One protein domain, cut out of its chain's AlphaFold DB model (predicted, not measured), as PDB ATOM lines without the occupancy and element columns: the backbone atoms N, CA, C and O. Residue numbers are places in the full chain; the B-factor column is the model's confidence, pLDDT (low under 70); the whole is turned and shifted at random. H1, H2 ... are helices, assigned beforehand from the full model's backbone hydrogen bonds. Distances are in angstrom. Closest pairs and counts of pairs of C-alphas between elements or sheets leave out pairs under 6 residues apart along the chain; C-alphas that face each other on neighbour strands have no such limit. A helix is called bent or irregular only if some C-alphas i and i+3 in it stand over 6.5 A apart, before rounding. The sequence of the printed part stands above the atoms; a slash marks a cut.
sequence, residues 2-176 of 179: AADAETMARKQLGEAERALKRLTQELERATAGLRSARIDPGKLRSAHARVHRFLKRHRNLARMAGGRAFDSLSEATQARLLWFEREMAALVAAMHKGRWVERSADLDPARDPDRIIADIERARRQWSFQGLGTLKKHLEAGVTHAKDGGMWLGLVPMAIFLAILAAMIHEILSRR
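Overview. This is residues 2 to 176 of the 179 residues of an uncharacterized protein of Alphaproteobacteria bacterium (UniProt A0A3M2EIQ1). The model is a long, rod-shaped up-and-down bundle of helices, with H7 running through its middle between H1 and H5. H1, the longest helix, runs along one side; H2 and H3 pack together with it towards one end of the rod, while H5 and H6 fold back on each other towards the other end, where short H4 packs on H5 and H7. The printed part has 175 residues with seven named helices, H1 to H7 in chain order, and no named strand; its class is all helix. It is only just compact, close to loose, with a radius of gyration of the C-alphas of 18.3 A, and it spans 61 by 28 by 23 A.

Along the chain. H1 covers residues 2 to 34, from C-alpha 2 at (99.085, 116.031, 81.206) to C-alpha 34 at (82.851, 70.986, 72.629), 48.6 A. It is only just irregular: C-alphas 30 and 33 are 6.9 A apart. H2, residues 41 to 65, is 36.9 A long and has a kink of 36 degrees near residue 58; it is irregular, with C-alphas 57 and 60 7.4 A apart. H3, residues 75 to 97, measures 32.9 A. H4, residues 99 to 104, is short at 9.2 A. H5, residues 113 to 126, measures 20.1 A, and H6, residues 133 to 147, measures 21.1 A. H7, residues 153 to 174, is 32.5 A long and ends with C-alpha 174 at (100.177, 87.801, 72.752); it is only just irregular, with C-alphas 154 and 157 7.0 A apart.

Arrangement. H7 is the hub and touches the six other helices. It touches H1 with 27 pairs of C-alphas within 8 A, the closest being those of Thr 24 and Ala 166 at 4.7 A; they run opposite ways at a steep tilt of 37 degrees, only just past shallow. H7 touches H5 with its residues 153 to 161 alone, closest at the C-alphas of Ile 120 and Pro 157, 5.5 A, the same way at a shallow tilt of 15 degrees. H6 and H7 form a hairpin at a shallow tilt of 7 degrees, opposite ways, closest at the C-alphas of Ala 146 and Leu 153, 5.1 A. H5 and H6 also form a hairpin, at 12 degrees, with the C-alphas of Ile 117 and Val 143 closest at 6.8 A. H4 touches H7, the C-alphas of Val 101 and Met 158 closest at 5.4 A. H1 and H2 form a hairpin at a shallow tilt of 19 degrees, closest at the C-alphas of Ala 30 and Lys 43, 5.4 A. H2 and H3 form another at a steep tilt of 40 degrees, H2 touching with residues 55 to 65 alone; the C-alphas of Ala 62 and Glu 85 are closest at 4.8 A. H1 and H5 are apart, as are H2 and H6. In H3, H5 and H6 every O i to N i+4 pair is within hydrogen-bond range; the counts are 27 of 29 in H1, 18 of 21 in H2, 1 of 2 in H4 and 16 of 18 in H7.

Size, cuts and confidence. The two C-alphas farthest apart, those of Ala 2 and Asp 148, are 61.6 A apart. The printed part has no cut. The links H3 to H4 and H6 to H7 are tight, the other four are short, and no link is long. The mean pLDDT of the printed part is 78.8; 35 residues are under 70, namely 2 to 3, 33 to 38 and 127 to 153.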
ATOM      1  N   ALA A   2      98.538 117.151  82.005       62.19
ATOM      2  CA  ALA A   2      99.085 116.031  81.206       62.19
ATOM      3  C   ALA A   2      99.386 114.758  82.038       62.19
ATOM      4  O   ALA A   2      99.012 113.654  81.649       62.19
ATOM      5  N   ALA A   3      99.965 114.911  83.238       68.31
ATOM      6  CA  ALA A   3     100.253 113.792  84.150       68.31
ATOM      7  C   ALA A   3      98.989 113.042  84.636       68.31
ATOM      8  O   ALA A   3      99.013 111.825  84.843       68.31
ATOM      9  N   ASP A   4      97.869 113.757  84.773       80.88
ATOM     10  CA  ASP A   4      96.583 113.185  85.189       80.88
ATOM     11  C   ASP A   4      95.948 112.363  84.057       80.88
ATOM     12  O   ASP A   4      95.419 111.273  84.291       80.88
ATOM     13  N   ALA A   5      96.052 112.855  82.815       80.81
ATOM     14  CA  ALA A   5      95.582 112.153  81.622       80.81
ATOM     15  C   ALA A   5      96.365 110.853  81.381       80.81
ATOM     16  O   ALA A   5      95.755 109.812  81.136       80.81
ATOM     17  N   GLU A   6      97.690 110.892  81.539       87.88
ATOM     18  CA  GLU A   6      98.570 109.722  81.435       87.88
ATOM     19  C   GLU A   6      98.199 108.649  82.471       87.88
ATOM     20  O   GLU A   6      97.998 107.478  82.139       87.88
ATOM     21  N   THR A   7      98.039 109.053  83.732       87.81
ATOM     22  CA  THR A   7      97.695 108.139  84.830       87.81
ATOM     23  C   THR A   7      96.323 107.503  84.611       87.81
ATOM     24  O   THR A   7      96.147 106.293  84.796       87.81
ATOM     25  N   MET A   8      95.342 108.292  84.166       87.38
ATOM     26  CA  MET A   8      94.012 107.794  83.833       87.38
ATOM     27  C   MET A   8      94.048 106.818  82.648       87.38
ATOM     28  O   MET A   8      93.432 105.752  82.733       87.38
ATOM     29  N   ALA A   9      94.782 107.138  81.577       86.88
ATOM     30  CA  ALA A   9      94.916 106.284  80.398       86.88
ATOM     31  C   ALA A   9      95.540 104.927  80.756       86.88
ATOM     32  O   ALA A   9      94.960 103.880  80.456       86.88
ATOM     33  N   ARG A  10      96.661 104.931  81.493       89.44
ATOM     34  CA  ARG A  10      97.331 103.706  81.962       89.44
ATOM     35  C   ARG A  10      96.420 102.851  82.837       89.44
ATOM     36  O   ARG A  10      96.343 101.636  82.650       89.44
ATOM     37  N   LYS A  11      95.689 103.474  83.768       90.25
ATOM     38  CA  LYS A  11      94.741 102.766  84.640       90.25
ATOM     39  C   LYS A  11      93.632 102.094  83.832       90.25
ATOM     40  O   LYS A  11      93.377 100.905  84.024       90.25
ATOM     41  N   GLN A  12      92.994 102.830  82.923       89.38
ATOM     42  CA  GLN A  12      91.901 102.289  82.116       89.38
ATOM     43  C   GLN A  12      92.379 101.182  81.164       89.38
ATOM     44  O   GLN A  12      91.699 100.162  81.049       89.38
ATOM     45  N   LEU A  13      93.556 101.330  80.547       89.56
ATOM     46  CA  LEU A  13      94.187 100.276  79.744       89.56
ATOM     47  C   LEU A  13      94.445  99.013  80.577       89.56
ATOM     48  O   LEU A  13      94.032  97.921  80.194       89.56
ATOM     49  N   GLY A  14      95.046  99.154  81.762       90.19
ATOM     50  CA  GLY A  14      95.318  98.020  82.649       90.19
ATOM     51  C   GLY A  14      94.051  97.327  83.173       90.19
ATOM     52  O   GLY A  14      94.036  96.115  83.400       90.19
ATOM     53  N   GLU A  15      92.958  98.062  83.380       91.12
ATOM     54  CA  GLU A  15      91.645  97.478  83.683       91.12
ATOM     55  C   GLU A  15      91.065  96.719  82.483       91.12
ATOM     56  O   GLU A  15      90.573  95.599  82.650       91.12
ATOM     57  N   ALA A  16      91.168  97.286  81.281       89.81
ATOM     58  CA  ALA A  16      90.662  96.675  80.060       89.81
ATOM     59  C   ALA A  16      91.417  95.391  79.685       89.81
ATOM     60  O   ALA A  16      90.788  94.388  79.356       89.81
ATOM     61  N   GLU A  17      92.743  95.368  79.817       90.06
ATOM     62  CA  GLU A  17      93.559  94.168  79.581       90.06
ATOM     63  C   GLU A  17      93.220  93.036  80.557       90.06
ATOM     64  O   GLU A  17      93.065  91.876  80.164       90.06
ATOM     65  N   ARG A  18      93.040  93.360  81.845       91.00
ATOM     66  CA  ARG A  18      92.609  92.372  82.845       91.00
ATOM     67  C   ARG A  18      91.214  91.839  82.534       91.00
ATOM     68  O   ARG A  18      90.972  90.645  82.715       91.00
ATOM     69  N   ALA A  19      90.312  92.698  82.065       89.81
ATOM     70  CA  ALA A  19      88.983  92.289  81.634       89.81
ATOM     71  C   ALA A  19      89.030  91.399  80.378       89.81
ATOM     72  O   ALA A  19      88.343  90.379  80.367       89.81
ATOM     73  N   LEU A  20      89.883  91.700  79.388       88.50
ATOM     74  CA  LEU A  20      90.112  90.836  78.218       88.50
ATOM     75  C   LEU A  20      90.591  89.447  78.628       88.50
ATOM     76  O   LEU A  20      90.015  88.452  78.201       88.50
ATOM     77  N   LYS A  21      91.586  89.370  79.517       89.56
ATOM     78  CA  LYS A  21      92.111  88.086  80.000       89.56
ATOM     79  C   LYS A  21      91.036  87.246  80.697       89.56
ATOM     80  O   LYS A  21      90.962  86.039  80.478       89.56
ATOM     81  N   ARG A  22      90.192  87.872  81.528       90.31
ATOM     82  CA  ARG A  22      89.050  87.189  82.165       90.31
ATOM     83  C   ARG A  22      88.029  86.730  81.128       90.31
ATOM     84  O   ARG A  22      87.545  85.608  81.226       90.31
ATOM     85  N   LEU A  23      87.740  87.566  80.130       89.62
ATOM     86  CA  LEU A  23      86.817  87.232  79.053       89.62
ATOM     87  C   LEU A  23      87.297  85.990  78.292       89.62
ATOM     88  O   LEU A  23      86.515  85.061  78.147       89.62
ATOM     89  N   THR A  24      88.577  85.906  77.910       87.94
ATOM     90  CA  THR A  24      89.143  84.703  77.267       87.94
ATOM     91  C   THR A  24      88.883  83.440  78.080       87.94
ATOM     92  O   THR A  24      88.342  82.478  77.548       87.94
ATOM     93  N   GLN A  25      89.195  83.457  79.377       88.31
ATOM     94  CA  GLN A  25      89.005  82.294  80.252       88.31
ATOM     95  C   GLN A  25      87.530  81.891  80.372       88.31
ATOM     96  O   GLN A  25      87.203  80.707  80.450       88.31
ATOM     97  N   GLU A  26      86.622  82.866  80.407       87.94
ATOM     98  CA  GLU A  26      85.181  82.611  80.442       87.94
ATOM     99  C   GLU A  26      84.682  81.995  79.136       87.94
ATOM    100  O   GLU A  26      83.906  81.039  79.180       87.94
ATOM    101  N   LEU A  27      85.157  82.498  77.993       87.00
ATOM    102  CA  LEU A  27      84.843  81.938  76.683       87.00
ATOM    103  C   LEU A  27      85.362  80.501  76.567       87.00
ATOM    104  O   LEU A  27      84.585  79.604  76.256       87.00
ATOM    105  N   GLU A  28      86.627  80.253  76.917       84.38
ATOM    106  CA  GLU A  28      87.228  78.913  76.904       84.38
ATOM    107  C   GLU A  28      86.429  77.923  77.758       84.38
ATOM    108  O   GLU A  28      86.128  76.817  77.306       84.38
ATOM    109  N   ARG A  29      86.023  78.329  78.971       83.75
ATOM    110  CA  ARG A  29      85.193  77.508  79.868       83.75
ATOM    111  C   ARG A  29      83.800  77.249  79.306       83.75
ATOM    112  O   ARG A  29      83.303  76.133  79.437       83.75
ATOM    113  N   ALA A  30      83.168  78.250  78.695       81.88
ATOM    114  CA  ALA A  30      81.853  78.095  78.077       81.88
ATOM    115  C   ALA A  30      81.900  77.125  76.885       81.88
ATOM    116  O   ALA A  30      80.951  76.379  76.659       81.88
ATOM    117  N   THR A  31      83.024  77.088  76.164       76.19
ATOM    118  CA  THR A  31      83.207  76.240  74.977       76.19
ATOM    119  C   THR A  31      83.897  74.912  75.248       76.19
ATOM    120  O   THR A  31      83.949  74.067  74.359       76.19
ATOM    121  N   ALA A  32      84.394  74.680  76.468       73.75
ATOM    122  CA  ALA A  32      85.035  73.424  76.863       73.75
ATOM    123  C   ALA A  32      84.128  72.202  76.624       73.75
ATOM    124  O   ALA A  32      84.624  71.118  76.327       73.75
ATOM    125  N   GLY A  33      82.808  72.407  76.666       63.59
ATOM    126  CA  GLY A  33      81.791  71.416  76.318       63.59
ATOM    127  C   GLY A  33      81.904  70.823  74.910       63.59
ATOM    128  O   GLY A  33      81.484  69.688  74.703       63.59
ATOM    129  N   LEU A  34      82.538  71.525  73.960       64.81
ATOM    130  CA  LEU A  34      82.851  70.986  72.629       64.81
ATOM    131  C   LEU A  34      83.799  69.782  72.690       64.81
ATOM    132  O   LEU A  34      83.772  68.936  71.805       64.81
ATOM    133  N   ARG A  35      84.649  69.702  73.723       59.31
ATOM    134  CA  ARG A  35      85.608  68.601  73.907       59.31
ATOM    135  C   ARG A  35      84.982  67.372  74.554       59.31
ATOM    136  O   ARG A  35      85.507  66.280  74.389       59.31
ATOM    137  N   SER A  36      83.904  67.560  75.309       58.56
ATOM    138  CA  SER A  36      83.261  66.526  76.125       58.56
ATOM    139  C   SER A  36      81.825  66.213  75.695       58.56
ATOM    140  O   SER A  36      81.088  65.612  76.471       58.56
ATOM    141  N   ALA A  37      81.414  66.648  74.496       59.28
ATOM    142  CA  ALA A  37      80.061  66.493  73.943       59.28
ATOM    143  C   ALA A  37      78.918  67.129  74.763       59.28
ATOM    144  O   ALA A  37      77.744  66.986  74.423       59.28
ATOM    145  N   ARG A  38      79.236  67.855  75.841       68.25
ATOM    146  CA  ARG A  38      78.255  68.439  76.758       68.25
ATOM    147  C   ARG A  38      78.256  69.952  76.632       68.25
ATOM    148  O   ARG A  38      79.061  70.633  77.264       68.25
ATOM    149  N   ILE A  39      77.332  70.479  75.841       71.81
ATOM    150  CA  ILE A  39      77.153  71.923  75.668       71.81
ATOM    151  C   ILE A  39      76.165  72.454  76.719       71.81
ATOM    152  O   ILE A  39      75.107  71.873  76.930       71.81
ATOM    153  N   ASP A  40      76.514  73.562  77.385       78.12
ATOM    154  CA  ASP A  40      75.651  74.268  78.345       78.12
ATOM    155  C   ASP A  40      75.113  75.567  77.703       78.12
ATOM    156  O   ASP A  40      75.865  76.543  77.567       78.12
ATOM    157  N   PRO A  41      73.824  75.614  77.309       77.75
ATOM    158  CA  PRO A  41      73.236  76.764  76.620       77.75
ATOM    159  C   PRO A  41      73.308  78.060  77.436       77.75
ATOM    160  O   PRO A  41      73.564  79.137  76.888       77.75
ATOM    161  N   GLY A  42      73.092  77.966  78.753       82.88
ATOM    162  CA  GLY A  42      73.071  79.123  79.645       82.88
ATOM    163  C   GLY A  42      74.444  79.779  79.740       82.88
ATOM    164  O   GLY A  42      74.560  81.009  79.684       82.88
ATOM    165  N   LYS A  43      75.508  78.967  79.800       84.94
ATOM    166  CA  LYS A  43      76.890  79.468  79.790       84.94
ATOM    167  C   LYS A  43      77.258  80.120  78.465       84.94
ATOM    168  O   LYS A  43      77.850  81.198  78.495       84.94
ATOM    169  N   LEU A  44      76.873  79.532  77.330       83.50
ATOM    170  CA  LEU A  44      77.135  80.117  76.011       83.50
ATOM    171  C   LEU A  44      76.452  81.484  75.853       83.50
ATOM    172  O   LEU A  44      77.115  82.475  75.541       83.50
ATOM    173  N   ARG A  45      75.146  81.578  76.141       84.81
ATOM    174  CA  ARG A  45      74.400  82.848  76.034       84.81
ATOM    175  C   ARG A  45      74.937  83.909  76.999       84.81
ATOM    176  O   ARG A  45      75.112  85.066  76.613       84.81
ATOM    177  N   SER A  46      75.283  83.520  78.228       88.62
ATOM    178  CA  SER A  46      75.903  84.422  79.209       88.62
ATOM    179  C   SER A  46      77.264  84.943  78.738       88.62
ATOM    180  O   SER A  46      77.523  86.145  78.817       88.62
ATOM    181  N   ALA A  47      78.114  84.067  78.200       87.88
ATOM    182  CA  ALA A  47      79.422  84.419  77.661       87.88
ATOM    183  C   ALA A  47      79.311  85.395  76.477       87.88
ATOM    184  O   ALA A  47      79.972  86.436  76.479       87.88
ATOM    185  N   HIS A  48      78.398  85.144  75.533       87.31
ATOM    186  CA  HIS A  48      78.121  86.067  74.428       87.31
ATOM    187  C   HIS A  48      77.703  87.464  74.923       87.31
ATOM    188  O   HIS A  48      78.277  88.483  74.528       87.31
ATOM    189  N   ALA A  49      76.765  87.523  75.876       88.69
ATOM    190  CA  ALA A  49      76.321  88.780  76.476       88.69
ATOM    191  C   ALA A  49      77.461  89.532  77.192       88.69
ATOM    192  O   ALA A  49      77.477  90.766  77.224       88.69
ATOM    193  N   ARG A  50      78.433  88.814  77.768       90.56
ATOM    194  CA  ARG A  50      79.616  89.423  78.393       90.56
ATOM    195  C   ARG A  50      80.551  90.062  77.374       90.56
ATOM    196  O   ARG A  50      81.007  91.170  77.648       90.56
ATOM    197  N   VAL A  51      80.762  89.447  76.208       89.81
ATOM    198  CA  VAL A  51      81.529  90.070  75.111       89.81
ATOM    199  C   VAL A  51      80.869  91.388  74.694       89.81
ATOM    200  O   VAL A  51      81.524  92.430  74.674       89.81
ATOM    201  N   HIS A  52      79.549  91.389  74.478       89.50
ATOM    202  CA  HIS A  52      78.796  92.611  74.173       89.50
ATOM    203  C   HIS A  52      78.955  93.701  75.244       89.50
ATOM    204  O   HIS A  52      79.211  94.866  74.923       89.50
ATOM    205  N   ARG A  53      78.820  93.340  76.528       91.50
ATOM    206  CA  ARG A  53      78.992  94.289  77.642       91.50
ATOM    207  C   ARG A  53      80.411  94.839  77.718       91.50
ATOM    208  O   ARG A  53      80.569  96.032  77.971       91.50
ATOM    209  N   PHE A  54      81.418  94.001  77.494       91.50
ATOM    210  CA  PHE A  54      82.816  94.409  77.464       91.50
ATOM    211  C   PHE A  54      83.055  95.466  76.373       91.50
ATOM    212  O   PHE A  54      83.514  96.567  76.685       91.50
ATOM    213  N   LEU A  55      82.629  95.198  75.135       89.81
ATOM    214  CA  LEU A  55      82.761  96.142  74.018       89.81
ATOM    215  C   LEU A  55      82.060  97.479  74.311       89.81
ATOM    216  O   LEU A  55      82.616  98.551  74.075       89.81
ATOM    217  N   LYS A  56      80.861  97.436  74.908       89.69
ATOM    218  CA  LYS A  56      80.130  98.648  75.309       89.69
ATOM    219  C   LYS A  56      80.860  99.436  76.400       89.69
ATOM    220  O   LYS A  56      80.891 100.665  76.332       89.69
ATOM    221  N   ARG A  57      81.430  98.753  77.401       89.25
ATOM    222  CA  ARG A  57      82.122  99.373  78.544       89.25
ATOM    223  C   ARG A  57      83.396 100.096  78.119       89.25
ATOM    224  O   ARG A  57      83.651 101.194  78.601       89.25
ATOM    225  N   HIS A  58      84.166  99.504  77.209       85.88
ATOM    226  CA  HIS A  58      85.483 100.017  76.826       85.88
ATOM    227  C   HIS A  58      85.479 100.875  75.552       85.88
ATOM    228  O   HIS A  58      86.532 101.342  75.131       85.88
ATOM    229  N   ARG A  59      84.305 101.201  74.987       80.25
ATOM    230  CA  ARG A  59      84.183 102.097  73.816       80.25
ATOM    231  C   ARG A  59      84.837 103.472  74.001       80.25
ATOM    232  O   ARG A  59      85.200 104.123  73.030       80.25
ATOM    233  N   ASN A  60      84.939 103.947  75.244       79.56
ATOM    234  CA  ASN A  60      85.508 105.260  75.542       79.56
ATOM    235  C   ASN A  60      87.043 105.266  75.457       79.56
ATOM    236  O   ASN A  60      87.600 106.313  75.154       79.56
ATOM    237  N   LEU A  61      87.707 104.117  75.641       80.75
ATOM    238  CA  LEU A  61      89.155 103.997  75.422       80.75
ATOM    239  C   LEU A  61      89.509 104.208  73.947       80.75
ATOM    240  O   LEU A  61      90.447 104.935  73.650       80.75
ATOM    241  N   ALA A  62      88.698 103.675  73.028       71.88
ATOM    242  CA  ALA A  62      88.843 103.950  71.595       71.88
ATOM    243  C   ALA A  62      88.680 105.450  71.279       71.88
ATOM    244  O   ALA A  62      89.416 106.010  70.480       71.88
ATOM    245  N   ARG A  63      87.776 106.154  71.975       75.19
ATOM    246  CA  ARG A  63      87.627 107.613  71.817       75.19
ATOM    247  C   ARG A  63      88.813 108.412  72.355       75.19
ATOM    248  O   ARG A  63      89.036 109.518  71.877       75.19
ATOM    249  N   MET A  64      89.545 107.891  73.343       78.06
ATOM    250  CA  MET A  64      90.760 108.544  73.841       78.06
ATOM    251  C   MET A  64      91.881 108.524  72.800       78.06
ATOM    252  O   MET A  64      92.640 109.483  72.754       78.06
ATOM    253  N   ALA A  65      91.947 107.492  71.952       74.44
ATOM    254  CA  ALA A  65      92.918 107.404  70.859       74.44
ATOM    255  C   ALA A  65      92.692 108.465  69.761       74.44
ATOM    256  O   ALA A  65      93.647 108.943  69.165       74.44
ATOM    257  N   GLY A  66      91.442 108.892  69.540       71.88
ATOM    258  CA  GLY A  66      91.089 109.944  68.571       71.88
ATOM    259  C   GLY A  66      90.838 111.334  69.176       71.88
ATOM    260  O   GLY A  66      90.261 112.194  68.511       71.88
ATOM    261  N   GLY A  67      91.159 111.547  70.455       79.25
ATOM    262  CA  GLY A  67      90.830 112.773  71.189       79.25
ATOM    263  C   GLY A  67      92.018 113.720  71.371       79.25
ATOM    264  O   GLY A  67      93.164 113.299  71.355       79.25
ATOM    265  N   ARG A  68      91.746 114.998  71.677       76.81
ATOM    266  CA  ARG A  68      92.782 116.040  71.889       76.81
ATOM    267  C   ARG A  68      93.797 115.726  72.996       76.81
ATOM    268  O   ARG A  68      94.850 116.343  73.049       76.81
ATOM    269  N   ALA A  69      93.459 114.825  73.920       77.94
ATOM    270  CA  ALA A  69      94.361 114.413  74.991       77.94
ATOM    271  C   ALA A  69      95.430 113.417  74.514       77.94
ATOM    272  O   ALA A  69      96.425 113.253  75.211       77.94
ATOM    273  N   PHE A  70      95.244 112.769  73.359       86.06
ATOM    274  CA  PHE A  70      96.128 111.722  72.852       86.06
ATOM    275  C   PHE A  70      97.559 112.215  72.633       86.06
ATOM    276  O   PHE A  70      98.489 111.627  73.178       86.06
ATOM    277  N   ASP A  71      97.714 113.354  71.954       86.44
ATOM    278  CA  ASP A  71      99.021 113.948  71.628       86.44
ATOM    279  C   ASP A  71      99.811 114.386  72.874       86.44
ATOM    280  O   ASP A  71     101.016 114.608  72.811       86.44
ATOM    281  N   SER A  72      99.138 114.506  74.025       87.38
ATOM    282  CA  SER A  72      99.765 114.847  75.309       87.38
ATOM    283  C   SER A  72     100.242 113.633  76.118       87.38
ATOM    284  O   SER A  72     100.842 113.809  77.179       87.38
ATOM    285  N   LEU A  73      99.952 112.414  75.652       87.94
ATOM    286  CA  LEU A  73     100.360 111.165  76.297       87.94
ATOM    287  C   LEU A  73     101.769 110.761  75.864       87.94
ATOM    288  O   LEU A  73     102.233 111.147  74.793       87.94
ATOM    289  N   SER A  74     102.427 109.921  76.662       90.69
ATOM    290  CA  SER A  74     103.703 109.324  76.247       90.69
ATOM    291  C   SER A  74     103.529 108.409  75.028       90.69
ATOM    292  O   SER A  74     102.492 107.758  74.887       90.69
ATOM    293  N   GLU A  75     104.557 108.292  74.182       90.31
ATOM    294  CA  GLU A  75     104.531 107.420  72.993       90.31
ATOM    295  C   GLU A  75     104.161 105.969  73.336       90.31
ATOM    296  O   GLU A  75     103.383 105.333  72.625       90.31
ATOM    297  N   ALA A  76     104.641 105.458  74.475       89.38
ATOM    298  CA  ALA A  76     104.292 104.125  74.965       89.38
ATOM    299  C   ALA A  76     102.781 103.985  75.239       89.38
ATOM    300  O   ALA A  76     102.150 103.001  74.839       89.38
ATOM    301  N   THR A  77     102.169 104.983  75.884       90.06
ATOM    302  CA  THR A  77     100.725 104.991  76.158       90.06
ATOM    303  C   THR A  77      99.913 105.190  74.879       90.06
ATOM    304  O   THR A  77      98.896 104.514  74.694       90.06
ATOM    305  N   GLN A  78     100.373 106.051  73.970       90.56
ATOM    306  CA  GLN A  78      99.766 106.244  72.654       90.56
ATOM    307  C   GLN A  78      99.743 104.937  71.848       90.56
ATOM    308  O   GLN A  78      98.683 104.513  71.381       90.56
ATOM    309  N   ALA A  79     100.877 104.235  71.765       89.50
ATOM    310  CA  ALA A  79     100.989 102.958  71.066       89.50
ATOM    311  C   ALA A  79     100.050 101.889  71.651       89.50
ATOM    312  O   ALA A  79      99.400 101.151  70.904       89.50
ATOM    313  N   ARG A  80      99.920 101.824  72.984       89.94
ATOM    314  CA  ARG A  80      98.986 100.901  73.653       89.94
ATOM    315  C   ARG A  80      97.523 101.263  73.405       89.94
ATOM    316  O   ARG A  80      96.717 100.355  73.213       89.94
ATOM    317  N   LEU A  81      97.167 102.548  73.376       89.56
ATOM    318  CA  LEU A  81      95.812 102.992  73.032       89.56
ATOM    319  C   LEU A  81      95.446 102.638  71.587       89.56
ATOM    320  O   LEU A  81      94.379 102.068  71.371       89.56
ATOM    321  N   LEU A  82      96.338 102.902  70.626       89.62
ATOM    322  CA  LEU A  82      96.128 102.572  69.211       89.62
ATOM    323  C   LEU A  82      96.038 101.062  68.978       89.62
ATOM    324  O   LEU A  82      95.166 100.593  68.244       89.62
ATOM    325  N   TRP A  83      96.911 100.282  69.627       89.00
ATOM    326  CA  TRP A  83      96.797  98.824  69.637       89.00
ATOM    327  C   TRP A  83      95.420  98.408  70.156       89.00
ATOM    328  O   TRP A  83      94.684  97.723  69.452       89.00
ATOM    329  N   PHE A  84      95.033  98.872  71.347       89.00
ATOM    330  CA  PHE A  84      93.770  98.482  71.962       89.00
ATOM    331  C   PHE A  84      92.565  98.859  71.089       89.00
ATOM    332  O   PHE A  84      91.677  98.032  70.896       89.00
ATOM    333  N   GLU A  85      92.538 100.064  70.515       86.94
ATOM    334  CA  GLU A  85      91.494 100.501  69.584       86.94
ATOM    335  C   GLU A  85      91.363  99.552  68.385       86.94
ATOM    336  O   GLU A  85      90.261  99.068  68.102       86.94
ATOM    337  N   ARG A  86      92.479  99.237  67.716       84.56
ATOM    338  CA  ARG A  86      92.497  98.326  66.564       84.56
ATOM    339  C   ARG A  86      91.961  96.945  66.931       84.56
ATOM    340  O   ARG A  86      91.127  96.393  66.211       84.56
ATOM    341  N   GLU A  87      92.403  96.395  68.059       86.00
ATOM    342  CA  GLU A  87      91.959  95.072  68.500       86.00
ATOM    343  C   GLU A  87      90.479  95.079  68.935       86.00
ATOM    344  O   GLU A  87      89.748  94.118  68.682       86.00
ATOM    345  N   MET A  88      89.977  96.182  69.507       85.62
ATOM    346  CA  MET A  88      88.544  96.345  69.790       85.62
ATOM    347  C   MET A  88      87.715  96.398  68.510       85.62
ATOM    348  O   MET A  88      86.665  95.754  68.442       85.62
ATOM    349  N   ALA A  89      88.180  97.113  67.485       84.00
ATOM    350  CA  ALA A  89      87.519  97.147  66.185       84.00
ATOM    351  C   ALA A  89      87.461  95.747  65.549       84.00
ATOM    352  O   ALA A  89      86.415  95.350  65.028       84.00
ATOM    353  N   ALA A  90      88.533  94.956  65.669       81.12
ATOM    354  CA  ALA A  90      88.558  93.568  65.210       81.12
ATOM    355  C   ALA A  90      87.534  92.688  65.950       81.12
ATOM    356  O   ALA A  90      86.807  91.923  65.308       81.12
ATOM    357  N   LEU A  91      87.408  92.828  67.276       84.88
ATOM    358  CA  LEU A  91      86.391  92.113  68.058       84.88
ATOM    359  C   LEU A  91      84.962  92.546  67.696       84.88
ATOM    360  O   LEU A  91      84.082  91.694  67.574       84.88
ATOM    361  N   VAL A  92      84.709  93.839  67.469       88.19
ATOM    362  CA  VAL A  92      83.402  94.331  66.992       88.19
ATOM    363  C   VAL A  92      83.066  93.738  65.621       88.19
ATOM    364  O   VAL A  92      81.954  93.250  65.411       88.19
ATOM    365  N   ALA A  93      84.027  93.724  64.695       85.00
ATOM    366  CA  ALA A  93      83.843  93.122  63.378       85.00
ATOM    367  C   ALA A  93      83.558  91.613  63.476       85.00
ATOM    368  O   ALA A  93      82.670  91.111  62.784       85.00
ATOM    369  N   ALA A  94      84.252  90.899  64.366       84.44
ATOM    370  CA  ALA A  94      84.001  89.485  64.639       84.44
ATOM    371  C   ALA A  94      82.579  89.251  65.178       84.44
ATOM    372  O   ALA A  94      81.870  88.389  64.662       84.44
ATOM    373  N   MET A  95      82.116  90.072  66.127       87.06
ATOM    374  CA  MET A  95      80.738  90.032  66.639       87.06
ATOM    375  C   MET A  95      79.700  90.276  65.543       87.06
ATOM    376  O   MET A  95      78.704  89.563  65.453       87.06
ATOM    377  N   HIS A  96      79.949  91.231  64.647       86.19
ATOM    378  CA  HIS A  96      79.062  91.469  63.514       86.19
ATOM    379  C   HIS A  96      79.018  90.303  62.529       86.19
ATOM    380  O   HIS A  96      77.923  89.948  62.083       86.19
ATOM    381  N   LYS A  97      80.173  89.700  62.221       79.19
ATOM    382  CA  LYS A  97      80.262  88.487  61.396       79.19
ATOM    383  C   LYS A  97      79.561  87.305  62.062       79.19
ATOM    384  O   LYS A  97      78.949  86.513  61.360       79.19
ATOM    385  N   GLY A  98      79.605  87.217  63.389       78.69
ATOM    386  CA  GLY A  98      78.975  86.169  64.188       78.69
ATOM    387  C   GLY A  98      77.469  86.304  64.392       78.69
ATOM    388  O   GLY A  98      76.874  85.386  64.932       78.69
ATOM    389  N   ARG A  99      76.800  87.376  63.946       82.69
ATOM    390  CA  ARG A  99      75.351  87.573  64.195       82.69
ATOM    391  C   ARG A  99      74.449  86.439  63.706       82.69
ATOM    392  O   ARG A  99      73.342  86.269  64.204       82.69
ATOM    393  N   TRP A 100      74.886  85.669  62.712       81.31
ATOM    394  CA  TRP A 100      74.121  84.513  62.254       81.31
ATOM    395  C   TRP A 100      74.028  83.415  63.324       81.31
ATOM    396  O   TRP A 100      73.013  82.735  63.362       81.31
ATOM    397  N   VAL A 101      75.001  83.329  64.233       77.06
ATOM    398  CA  VAL A 101      75.071  82.346  65.320       77.06
ATOM    399  C   VAL A 101      73.873  82.423  66.255       77.06
ATOM    400  O   VAL A 101      73.346  81.389  66.646       77.06
ATOM    401  N   GLU A 102      73.433  83.633  66.609       78.25
ATOM    402  CA  GLU A 102      72.249  83.811  67.460       78.25
ATOM    403  C   GLU A 102      71.006  83.237  66.780       78.25
ATOM    404  O   GLU A 102      70.207  82.572  67.426       78.25
ATOM    405  N   ARG A 103      70.896  83.404  65.457       81.94
ATOM    406  CA  ARG A 103      69.795  82.830  64.674       81.94
ATOM    407  C   ARG A 103      69.888  81.309  64.582       81.94
ATOM    408  O   ARG A 103      68.855  80.658  64.610       81.94
ATOM    409  N   SER A 104      71.093  80.748  64.466       77.44
ATOM    410  CA  SER A 104      71.292  79.293  64.426       77.44
ATOM    411  C   SER A 104      71.007  78.635  65.777       77.44
ATOM    412  O   SER A 104      70.500  77.521  65.809       77.44
ATOM    413  N   ALA A 105      71.294  79.336  66.880       76.19
ATOM    414  CA  ALA A 105      71.056  78.868  68.247       76.19
ATOM    415  C   ALA A 105      69.572  78.685  68.600       76.19
ATOM    416  O   ALA A 105      69.271  78.034  69.603       76.19
ATOM    417  N   ASP A 106      68.674  79.256  67.797       81.19
ATOM    418  CA  ASP A 106      67.224  79.152  67.959       81.19
ATOM    419  C   ASP A 106      66.581  78.186  66.938       81.19
ATOM    420  O   ASP A 106      65.364  78.019  66.936       81.19
ATOM    421  N   LEU A 107      67.377  77.543  66.070       81.38
ATOM    422  CA  LEU A 107      66.891  76.512  65.148       81.38
ATOM    423  C   LEU A 107      66.632  75.198  65.887       81.38
ATOM    424  O   LEU A 107      67.397  74.819  66.776       81.38
ATOM    425  N   ASP A 108      65.588  74.481  65.471       80.56
ATOM    426  CA  ASP A 108      65.301  73.138  65.969       80.56
ATOM    427  C   ASP A 108      66.158  72.119  65.196       80.56
ATOM    428  O   ASP A 108      65.966  71.953  63.989       80.56
ATOM    429  N   PRO A 109      67.084  71.403  65.861       74.75
ATOM    430  CA  PRO A 109      67.894  70.351  65.249       74.75
ATOM    431  C   PRO A 109      67.126  69.316  64.435       74.75
ATOM    432  O   PRO A 109      67.649  68.820  63.441       74.75
ATOM    433  N   ALA A 110      65.912  68.967  64.869       77.38
ATOM    434  CA  ALA A 110      65.101  67.950  64.215       77.38
ATOM    435  C   ALA A 110      64.435  68.475  62.936       77.38
ATOM    436  O   ALA A 110      64.074  67.687  62.063       77.38
ATOM    437  N   ARG A 111      64.263  69.797  62.821       82.19
ATOM    438  CA  ARG A 111      63.589  70.450  61.690       82.19
ATOM    439  C   ARG A 111      64.559  71.098  60.709       82.19
ATOM    440  O   ARG A 111      64.284  71.100  59.514       82.19
ATOM    441  N   ASP A 112      65.686  71.615  61.194       84.12
ATOM    442  CA  ASP A 112      66.621  72.448  60.429       84.12
ATOM    443  C   ASP A 112      68.090  71.937  60.411       84.12
ATOM    444  O   ASP A 112      69.020  72.757  60.460       84.12
ATOM    445  N   PRO A 113      68.375  70.619  60.325       80.62
ATOM    446  CA  PRO A 113      69.742  70.103  60.464       80.62
ATOM    447  C   PRO A 113      70.705  70.639  59.390       80.62
ATOM    448  O   PRO A 113      71.822  71.059  59.707       80.62
ATOM    449  N   ASP A 114      70.263  70.718  58.133       82.94
ATOM    450  CA  ASP A 114      71.091  71.189  57.012       82.94
ATOM    451  C   ASP A 114      71.497  72.655  57.161       82.94
ATOM    452  O   ASP A 114      72.626  73.043  56.842       82.94
ATOM    453  N   ARG A 115      70.591  73.484  57.686       84.19
ATOM    454  CA  ARG A 115      70.857  74.904  57.917       84.19
ATOM    455  C   ARG A 115      71.914  75.090  59.000       84.19
ATOM    456  O   ARG A 115      72.811  75.915  58.834       84.19
ATOM    457  N   ILE A 116      71.842  74.296  60.067       77.56
ATOM    458  CA  ILE A 116      72.823  74.320  61.153       77.56
ATOM    459  C   ILE A 116      74.201  73.870  60.639       77.56
ATOM    460  O   ILE A 116      75.203  74.536  60.907       77.56
ATOM    461  N   ILE A 117      74.261  72.802  59.837       78.62
ATOM    462  CA  ILE A 117      75.505  72.337  59.199       78.62
ATOM    463  C   ILE A 117      76.087  73.419  58.277       78.62
ATOM    464  O   ILE A 117      77.285  73.713  58.341       78.62
ATOM    465  N   ALA A 118      75.254  74.059  57.453       83.88
ATOM    466  CA  ALA A 118      75.684  75.128  56.553       83.88
ATOM    467  C   ALA A 118      76.274  76.331  57.308       83.88
ATOM    468  O   ALA A 118      77.244  76.944  56.853       83.88
ATOM    469  N   ASP A 119      75.713  76.657  58.468       82.25
ATOM    470  CA  ASP A 119      76.187  77.720  59.345       82.25
ATOM    471  C   ASP A 119      77.539  77.369  60.005       82.25
ATOM    472  O   ASP A 119      78.447  78.207  60.042       82.25
ATOM    473  N   ILE A 120      77.753  76.109  60.404       75.50
ATOM    474  CA  ILE A 120      79.071  75.623  60.856       75.50
ATOM    475  C   ILE A 120      80.114  75.726  59.728       75.50
ATOM    476  O   ILE A 120      81.215  76.250  59.929       75.50
ATOM    477  N   GLU A 121      79.767  75.292  58.516       77.44
ATOM    478  CA  GLU A 121      80.646  75.397  57.342       77.44
ATOM    479  C   GLU A 121      80.909  76.859  56.937       77.44
ATOM    480  O   GLU A 121      81.995  77.209  56.459       77.44
ATOM    481  N   ARG A 122      79.945  77.763  57.152       79.06
ATOM    482  CA  ARG A 122      80.153  79.209  56.992       79.06
ATOM    483  C   ARG A 122      81.181  79.726  57.996       79.06
ATOM    484  O   ARG A 122      82.078  80.458  57.577       79.06
ATOM    485  N   ALA A 123      81.088  79.343  59.273       73.44
ATOM    486  CA  ALA A 123      82.067  79.726  60.294       73.44
ATOM    487  C   ALA A 123      83.484  79.307  59.882       73.44
ATOM    488  O   ALA A 123      84.401  80.129  59.870       73.44
ATOM    489  N   ARG A 124      83.631  78.050  59.447       70.69
ATOM    490  CA  ARG A 124      84.896  77.488  58.965       70.69
ATOM    491  C   ARG A 124      85.482  78.277  57.790       70.69
ATOM    492  O   ARG A 124      86.673  78.571  57.799       70.69
ATOM    493  N   ARG A 125      84.668  78.623  56.785       75.56
ATOM    494  CA  ARG A 125      85.127  79.365  55.593       75.56
ATOM    495  C   ARG A 125      85.471  80.820  55.891       75.56
ATOM    496  O   ARG A 125      86.463  81.328  55.387       75.56
ATOM    497  N   GLN A 126      84.657  81.497  56.699       70.81
ATOM    498  CA  GLN A 126      84.850  82.919  57.000       70.81
ATOM    499  C   GLN A 126      86.044  83.187  57.930       70.81
ATOM    500  O   GLN A 126      86.548  84.308  57.956       70.81
ATOM    501  N   TRP A 127      86.465  82.188  58.710       67.81
ATOM    502  CA  TRP A 127      87.491  82.318  59.747       67.81
ATOM    503  C   TRP A 127      88.636  81.327  59.501       67.81
ATOM    504  O   TRP A 127      89.152  80.707  60.432       67.81
ATOM    505  N   SER A 128      89.040  81.158  58.236       55.56
ATOM    506  CA  SER A 128      90.219  80.369  57.878       55.56
ATOM    507  C   SER A 128      91.492  81.084  58.352       55.56
ATOM    508  O   SER A 128      92.075  81.889  57.629       55.56
ATOM    509  N   PHE A 129      91.923  80.809  59.578       54.91
ATOM    510  CA  PHE A 129      93.211  81.264  60.095       54.91
ATOM    511  C   PHE A 129      94.221  80.112  60.037       54.91
ATOM    512  O   PHE A 129      93.964  79.021  60.558       54.91
ATOM    513  N   GLN A 130      95.385  80.347  59.425       41.09
ATOM    514  CA  GLN A 130      96.557  79.493  59.641       41.09
ATOM    515  C   GLN A 130      96.870  79.471  61.150       41.09
ATOM    516  O   GLN A 130      96.936  80.524  61.777       41.09
ATOM    517  N   GLY A 131      97.027  78.280  61.738       43.88
ATOM    518  CA  GLY A 131      97.413  78.106  63.151       43.88
ATOM    519  C   GLY A 131      96.320  77.598  64.103       43.88
ATOM    520  O   GLY A 131      96.638  77.138  65.195       43.88
ATOM    521  N   LEU A 132      95.046  77.558  63.698       53.00
ATOM    522  CA  LEU A 132      93.946  77.057  64.542       53.00
ATOM    523  C   LEU A 132      93.623  75.567  64.312       53.00
ATOM    524  O   LEU A 132      92.458  75.170  64.270       53.00
ATOM    525  N   GLY A 133      94.642  74.711  64.179       52.94
ATOM    526  CA  GLY A 133      94.460  73.270  63.928       52.94
ATOM    527  C   GLY A 133      93.562  72.573  64.962       52.94
ATOM    528  O   GLY A 133      92.742  71.727  64.611       52.94
ATOM    529  N   THR A 134      93.639  72.986  66.228       54.41
ATOM    530  CA  THR A 134      92.781  72.490  67.317       54.41
ATOM    531  C   THR A 134      91.326  72.931  67.156       54.41
ATOM    532  O   THR A 134      90.408  72.165  67.436       54.41
ATOM    533  N   LEU A 135      91.098  74.146  66.653       51.38
ATOM    534  CA  LEU A 135      89.759  74.681  66.423       51.38
ATOM    535  C   LEU A 135      89.104  74.032  65.198       51.38
ATOM    536  O   LEU A 135      87.918  73.730  65.240       51.38
ATOM    537  N   LYS A 136      89.891  73.720  64.156       55.12
ATOM    538  CA  LYS A 136      89.464  72.890  63.018       55.12
ATOM    539  C   LYS A 136      89.045  71.484  63.468       55.12
ATOM    540  O   LYS A 136      87.973  71.038  63.086       55.12
ATOM    541  N   LYS A 137      89.825  70.829  64.335       61.78
ATOM    542  CA  LYS A 137      89.460  69.517  64.906       61.78
ATOM    543  C   LYS A 137      88.175  69.573  65.741       61.78
ATOM    544  O   LYS A 137      87.372  68.652  65.682       61.78
ATOM    545  N   HIS A 138      87.957  70.643  66.508       57.91
ATOM    546  CA  HIS A 138      86.721  70.822  67.282       57.91
ATOM    547  C   HIS A 138      85.511  71.170  66.409       57.91
ATOM    548  O   HIS A 138      84.412  70.705  66.692       57.91
ATOM    549  N   LEU A 139      85.716  71.937  65.337       59.38
ATOM    550  CA  LEU A 139      84.730  72.155  64.281       59.38
ATOM    551  C   LEU A 139      84.326  70.829  63.632       59.38
ATOM    552  O   LEU A 139      83.141  70.537  63.542       59.38
ATOM    553  N   GLU A 140      85.301  70.010  63.238       62.25
ATOM    554  CA  GLU A 140      85.074  68.693  62.634       62.25
ATOM    555  C   GLU A 140      84.357  67.746  63.604       62.25
ATOM    556  O   GLU A 140      83.365  67.137  63.221       62.25
ATOM    557  N   ALA A 141      84.764  67.694  64.878       63.16
ATOM    558  CA  ALA A 141      84.062  66.921  65.904       63.16
ATOM    559  C   ALA A 141      82.618  67.409  66.119       63.16
ATOM    560  O   ALA A 141      81.709  66.593  66.240       63.16
ATOM    561  N   GLY A 142      82.394  68.728  66.114       60.75
ATOM    562  CA  GLY A 142      81.062  69.324  66.196       60.75
ATOM    563  C   GLY A 142      80.181  68.971  64.998       60.75
ATOM    564  O   GLY A 142      79.012  68.660  65.194       60.75
ATOM    565  N   VAL A 143      80.736  68.959  63.779       58.25
ATOM    566  CA  VAL A 143      80.044  68.529  62.548       58.25
ATOM    567  C   VAL A 143      79.737  67.031  62.564       58.25
ATOM    568  O   VAL A 143      78.670  66.625  62.111       58.25
ATOM    569  N   THR A 144      80.635  66.194  63.082       63.28
ATOM    570  CA  THR A 144      80.375  64.755  63.216       63.28
ATOM    571  C   THR A 144      79.258  64.504  64.228       63.28
ATOM    572  O   THR A 144      78.262  63.885  63.879       63.28
ATOM    573  N   HIS A 145      79.325  65.108  65.420       62.78
ATOM    574  CA  HIS A 145      78.251  64.990  66.415       62.78
ATOM    575  C   HIS A 145      76.912  65.559  65.948       62.78
ATOM    576  O   HIS A 145      75.848  65.065  66.316       62.78
ATOM    577  N   ALA A 146      76.975  66.614  65.143       57.59
ATOM    578  CA  ALA A 146      75.829  67.206  64.487       57.59
ATOM    579  C   ALA A 146      75.122  66.222  63.544       57.59
ATOM    580  O   ALA A 146      73.897  66.130  63.549       57.59
ATOM    581  N   LYS A 147      75.903  65.473  62.760       59.56
ATOM    582  CA  LYS A 147      75.403  64.452  61.833       59.56
ATOM    583  C   LYS A 147      74.830  63.227  62.547       59.56
ATOM    584  O   LYS A 147      73.961  62.573  61.987       59.56
ATOM    585  N   ASP A 148      75.240  62.982  63.790       65.56
ATOM    586  CA  ASP A 148      74.711  61.898  64.628       65.56
ATOM    587  C   ASP A 148      73.355  62.239  65.293       65.56
ATOM    588  O   ASP A 148      72.840  61.455  66.089       65.56
ATOM    589  N   GLY A 149      72.758  63.406  65.002       55.16
ATOM    590  CA  GLY A 149      71.415  63.774  65.479       55.16
ATOM    591  C   GLY A 149      71.346  64.207  66.948       55.16
ATOM    592  O   GLY A 149      70.279  64.185  67.561       55.16
ATOM    593  N   GLY A 150      72.475  64.602  67.542       63.19
ATOM    594  CA  GLY A 150      72.523  65.028  68.937       63.19
ATOM    595  C   GLY A 150      71.638  66.251  69.226       63.19
ATOM    596  O   GLY A 150      71.679  67.251  68.512       63.19
ATOM    597  N   MET A 151      70.913  66.214  70.349       59.88
ATOM    598  CA  MET A 151      70.005  67.270  70.849       59.88
ATOM    599  C   MET A 151      70.640  68.678  70.941       59.88
ATOM    600  O   MET A 151      69.940  69.683  71.028       59.88
ATOM    601  N   TRP A 152      71.971  68.773  70.905       67.69
ATOM    602  CA  TRP A 152      72.737  70.016  71.047       67.69
ATOM    603  C   TRP A 152      73.168  70.662  69.728       67.69
ATOM    604  O   TRP A 152      73.825  71.704  69.761       67.69
ATOM    605  N   LEU A 153      72.801  70.076  68.584       68.94
ATOM    606  CA  LEU A 153      73.171  70.528  67.239       68.94
ATOM    607  C   LEU A 153      72.972  72.043  67.037       68.94
ATOM    608  O   LEU A 153      73.897  72.719  66.592       68.94
ATOM    609  N   GLY A 154      71.838  72.608  67.462       70.31
ATOM    610  CA  GLY A 154      71.532  74.041  67.308       70.31
ATOM    611  C   GLY A 154      72.506  74.975  68.034       70.31
ATOM    612  O   GLY A 154      72.735  76.099  67.601       70.31
ATOM    613  N   LEU A 155      73.168  74.512  69.099       77.88
ATOM    614  CA  LEU A 155      74.095  75.326  69.897       77.88
ATOM    615  C   LEU A 155      75.558  75.185  69.475       77.88
ATOM    616  O   LEU A 155      76.401  75.983  69.900       77.88
ATOM    617  N   VAL A 156      75.874  74.199  68.633       77.75
ATOM    618  CA  VAL A 156      77.229  73.961  68.121       77.75
ATOM    619  C   VAL A 156      77.815  75.205  67.438       77.75
ATOM    620  O   VAL A 156      78.939  75.579  67.793       77.75
ATOM    621  N   PRO A 157      77.093  75.927  66.554       79.75
ATOM    622  CA  PRO A 157      77.647  77.125  65.929       79.75
ATOM    623  C   PRO A 157      77.985  78.231  66.937       79.75
ATOM    624  O   PRO A 157      78.972  78.949  66.763       79.75
ATOM    625  N   MET A 158      77.226  78.329  68.032       84.94
ATOM    626  CA  MET A 158      77.502  79.280  69.110       84.94
ATOM    627  C   MET A 158      78.744  78.926  69.900       84.94
ATOM    628  O   MET A 158      79.590  79.788  70.140       84.94
ATOM    629  N   ALA A 159      78.893  77.655  70.252       80.44
ATOM    630  CA  ALA A 159      80.094  77.184  70.914       80.44
ATOM    631  C   ALA A 159      81.347  77.401  70.048       80.44
ATOM    632  O   ALA A 159      82.358  77.892  70.546       80.44
ATOM    633  N   ILE A 160      81.272  77.113  68.746       79.38
ATOM    634  CA  ILE A 160      82.356  77.388  67.793       79.38
ATOM    635  C   ILE A 160      82.706  78.872  67.793       79.38
ATOM    636  O   ILE A 160      83.866  79.234  67.960       79.38
ATOM    637  N   PHE A 161      81.711  79.738  67.618       83.31
ATOM    638  CA  PHE A 161      81.935  81.172  67.517       83.31
ATOM    639  C   PHE A 161      82.625  81.743  68.762       83.31
ATOM    640  O   PHE A 161      83.618  82.463  68.642       83.31
ATOM    641  N   LEU A 162      82.169  81.359  69.958       86.44
ATOM    642  CA  LEU A 162      82.813  81.771  71.205       86.44
ATOM    643  C   LEU A 162      84.243  81.229  71.335       86.44
ATOM    644  O   LEU A 162      85.104  81.925  71.873       86.44
ATOM    645  N   ALA A 163      84.522  80.032  70.815       80.62
ATOM    646  CA  ALA A 163      85.863  79.457  70.846       80.62
ATOM    647  C   ALA A 163      86.806  80.254  69.941       80.62
ATOM    648  O   ALA A 163      87.962  80.482  70.300       80.62
ATOM    649  N   ILE A 164      86.313  80.734  68.792       80.38
ATOM    650  CA  ILE A 164      87.133  81.580  67.929       80.38
ATOM    651  C   ILE A 164      87.374  82.946  68.574       80.38
ATOM    652  O   ILE A 164      88.501  83.431  68.548       80.38
ATOM    653  N   LEU A 165      86.363  83.543  69.216       85.62
ATOM    654  CA  LEU A 165      86.559  84.772  69.990       85.62
ATOM    655  C   LEU A 165      87.606  84.587  71.097       85.62
ATOM    656  O   LEU A 165      88.456  85.457  71.274       85.62
ATOM    657  N   ALA A 166      87.598  83.454  71.806       86.25
ATOM    658  CA  ALA A 166      88.610  83.149  72.814       86.25
ATOM    659  C   ALA A 166      90.023  83.126  72.212       86.25
ATOM    660  O   ALA A 166      90.922  83.795  72.722       86.25
ATOM    661  N   ALA A 167      90.195  82.413  71.095       81.25
ATOM    662  CA  ALA A 167      91.469  82.323  70.393       81.25
ATOM    663  C   ALA A 167      91.943  83.688  69.866       81.25
ATOM    664  O   ALA A 167      93.114  84.030  70.013       81.25
ATOM    665  N   MET A 168      91.034  84.500  69.320       83.44
ATOM    666  CA  MET A 168      91.342  85.867  68.893       83.44
ATOM    667  C   MET A 168      91.816  86.730  70.058       83.44
ATOM    668  O   MET A 168      92.819  87.420  69.924       83.44
ATOM    669  N   ILE A 169      91.134  86.692  71.210       85.88
ATOM    670  CA  ILE A 169      91.557  87.483  72.374       85.88
ATOM    671  C   ILE A 169      92.911  86.990  72.902       85.88
ATOM    672  O   ILE A 169      93.745  87.804  73.292       85.88
ATOM    673  N   HIS A 170      93.156  85.679  72.897       83.25
ATOM    674  CA  HIS A 170      94.461  85.131  73.265       83.25
ATOM    675  C   HIS A 170      95.578  85.688  72.367       83.25
ATOM    676  O   HIS A 170      96.598  86.156  72.871       83.25
ATOM    677  N   GLU A 171      95.351  85.714  71.054       83.25
ATOM    678  CA  GLU A 171      96.295  86.263  70.078       83.25
ATOM    679  C   GLU A 171      96.453  87.788  70.187       83.25
ATOM    680  O   GLU A 171      97.546  88.327  70.047       83.25
ATOM    681  N   ILE A 172      95.379  88.509  70.505       85.00
ATOM    682  CA  ILE A 172      95.437  89.942  70.818       85.00
ATOM    683  C   ILE A 172      96.408  90.180  71.978       85.00
ATOM    684  O   ILE A 172      97.312  91.010  71.879       85.00
ATOM    685  N   LEU A 173      96.246  89.426  73.070       83.00
ATOM    686  CA  LEU A 173      97.073  89.559  74.267       83.00
ATOM    687  C   LEU A 173      98.536  89.155  74.020       83.00
ATOM    688  O   LEU A 173      99.419  89.729  74.656       83.00
ATOM    689  N   SER A 174      98.808  88.215  73.105       83.38
ATOM    690  CA  SER A 174     100.177  87.801  72.752       83.38
ATOM    691  C   SER A 174     100.942  88.883  71.974       83.38
ATOM    692  O   SER A 174     102.158  88.998  72.119       83.38
ATOM    693  N   ARG A 175     100.229  89.722  71.209       82.88
ATOM    694  CA  ARG A 175     100.780  90.823  70.394       82.88
ATOM    695  C   ARG A 175     100.842  92.171  71.113       82.88
ATOM    696  O   ARG A 175     101.149  93.182  70.480       82.88
ATOM    697  N   ARG A 176     100.515  92.217  72.407       82.31
ATOM    698  CA  ARG A 176     100.527  93.458  73.190       82.31
ATOM    699  C   ARG A 176     101.915  94.120  73.119       82.31
ATOM    700  O   ARG A 176     102.906  93.424  73.363       82.31
TER     701      ARG A 176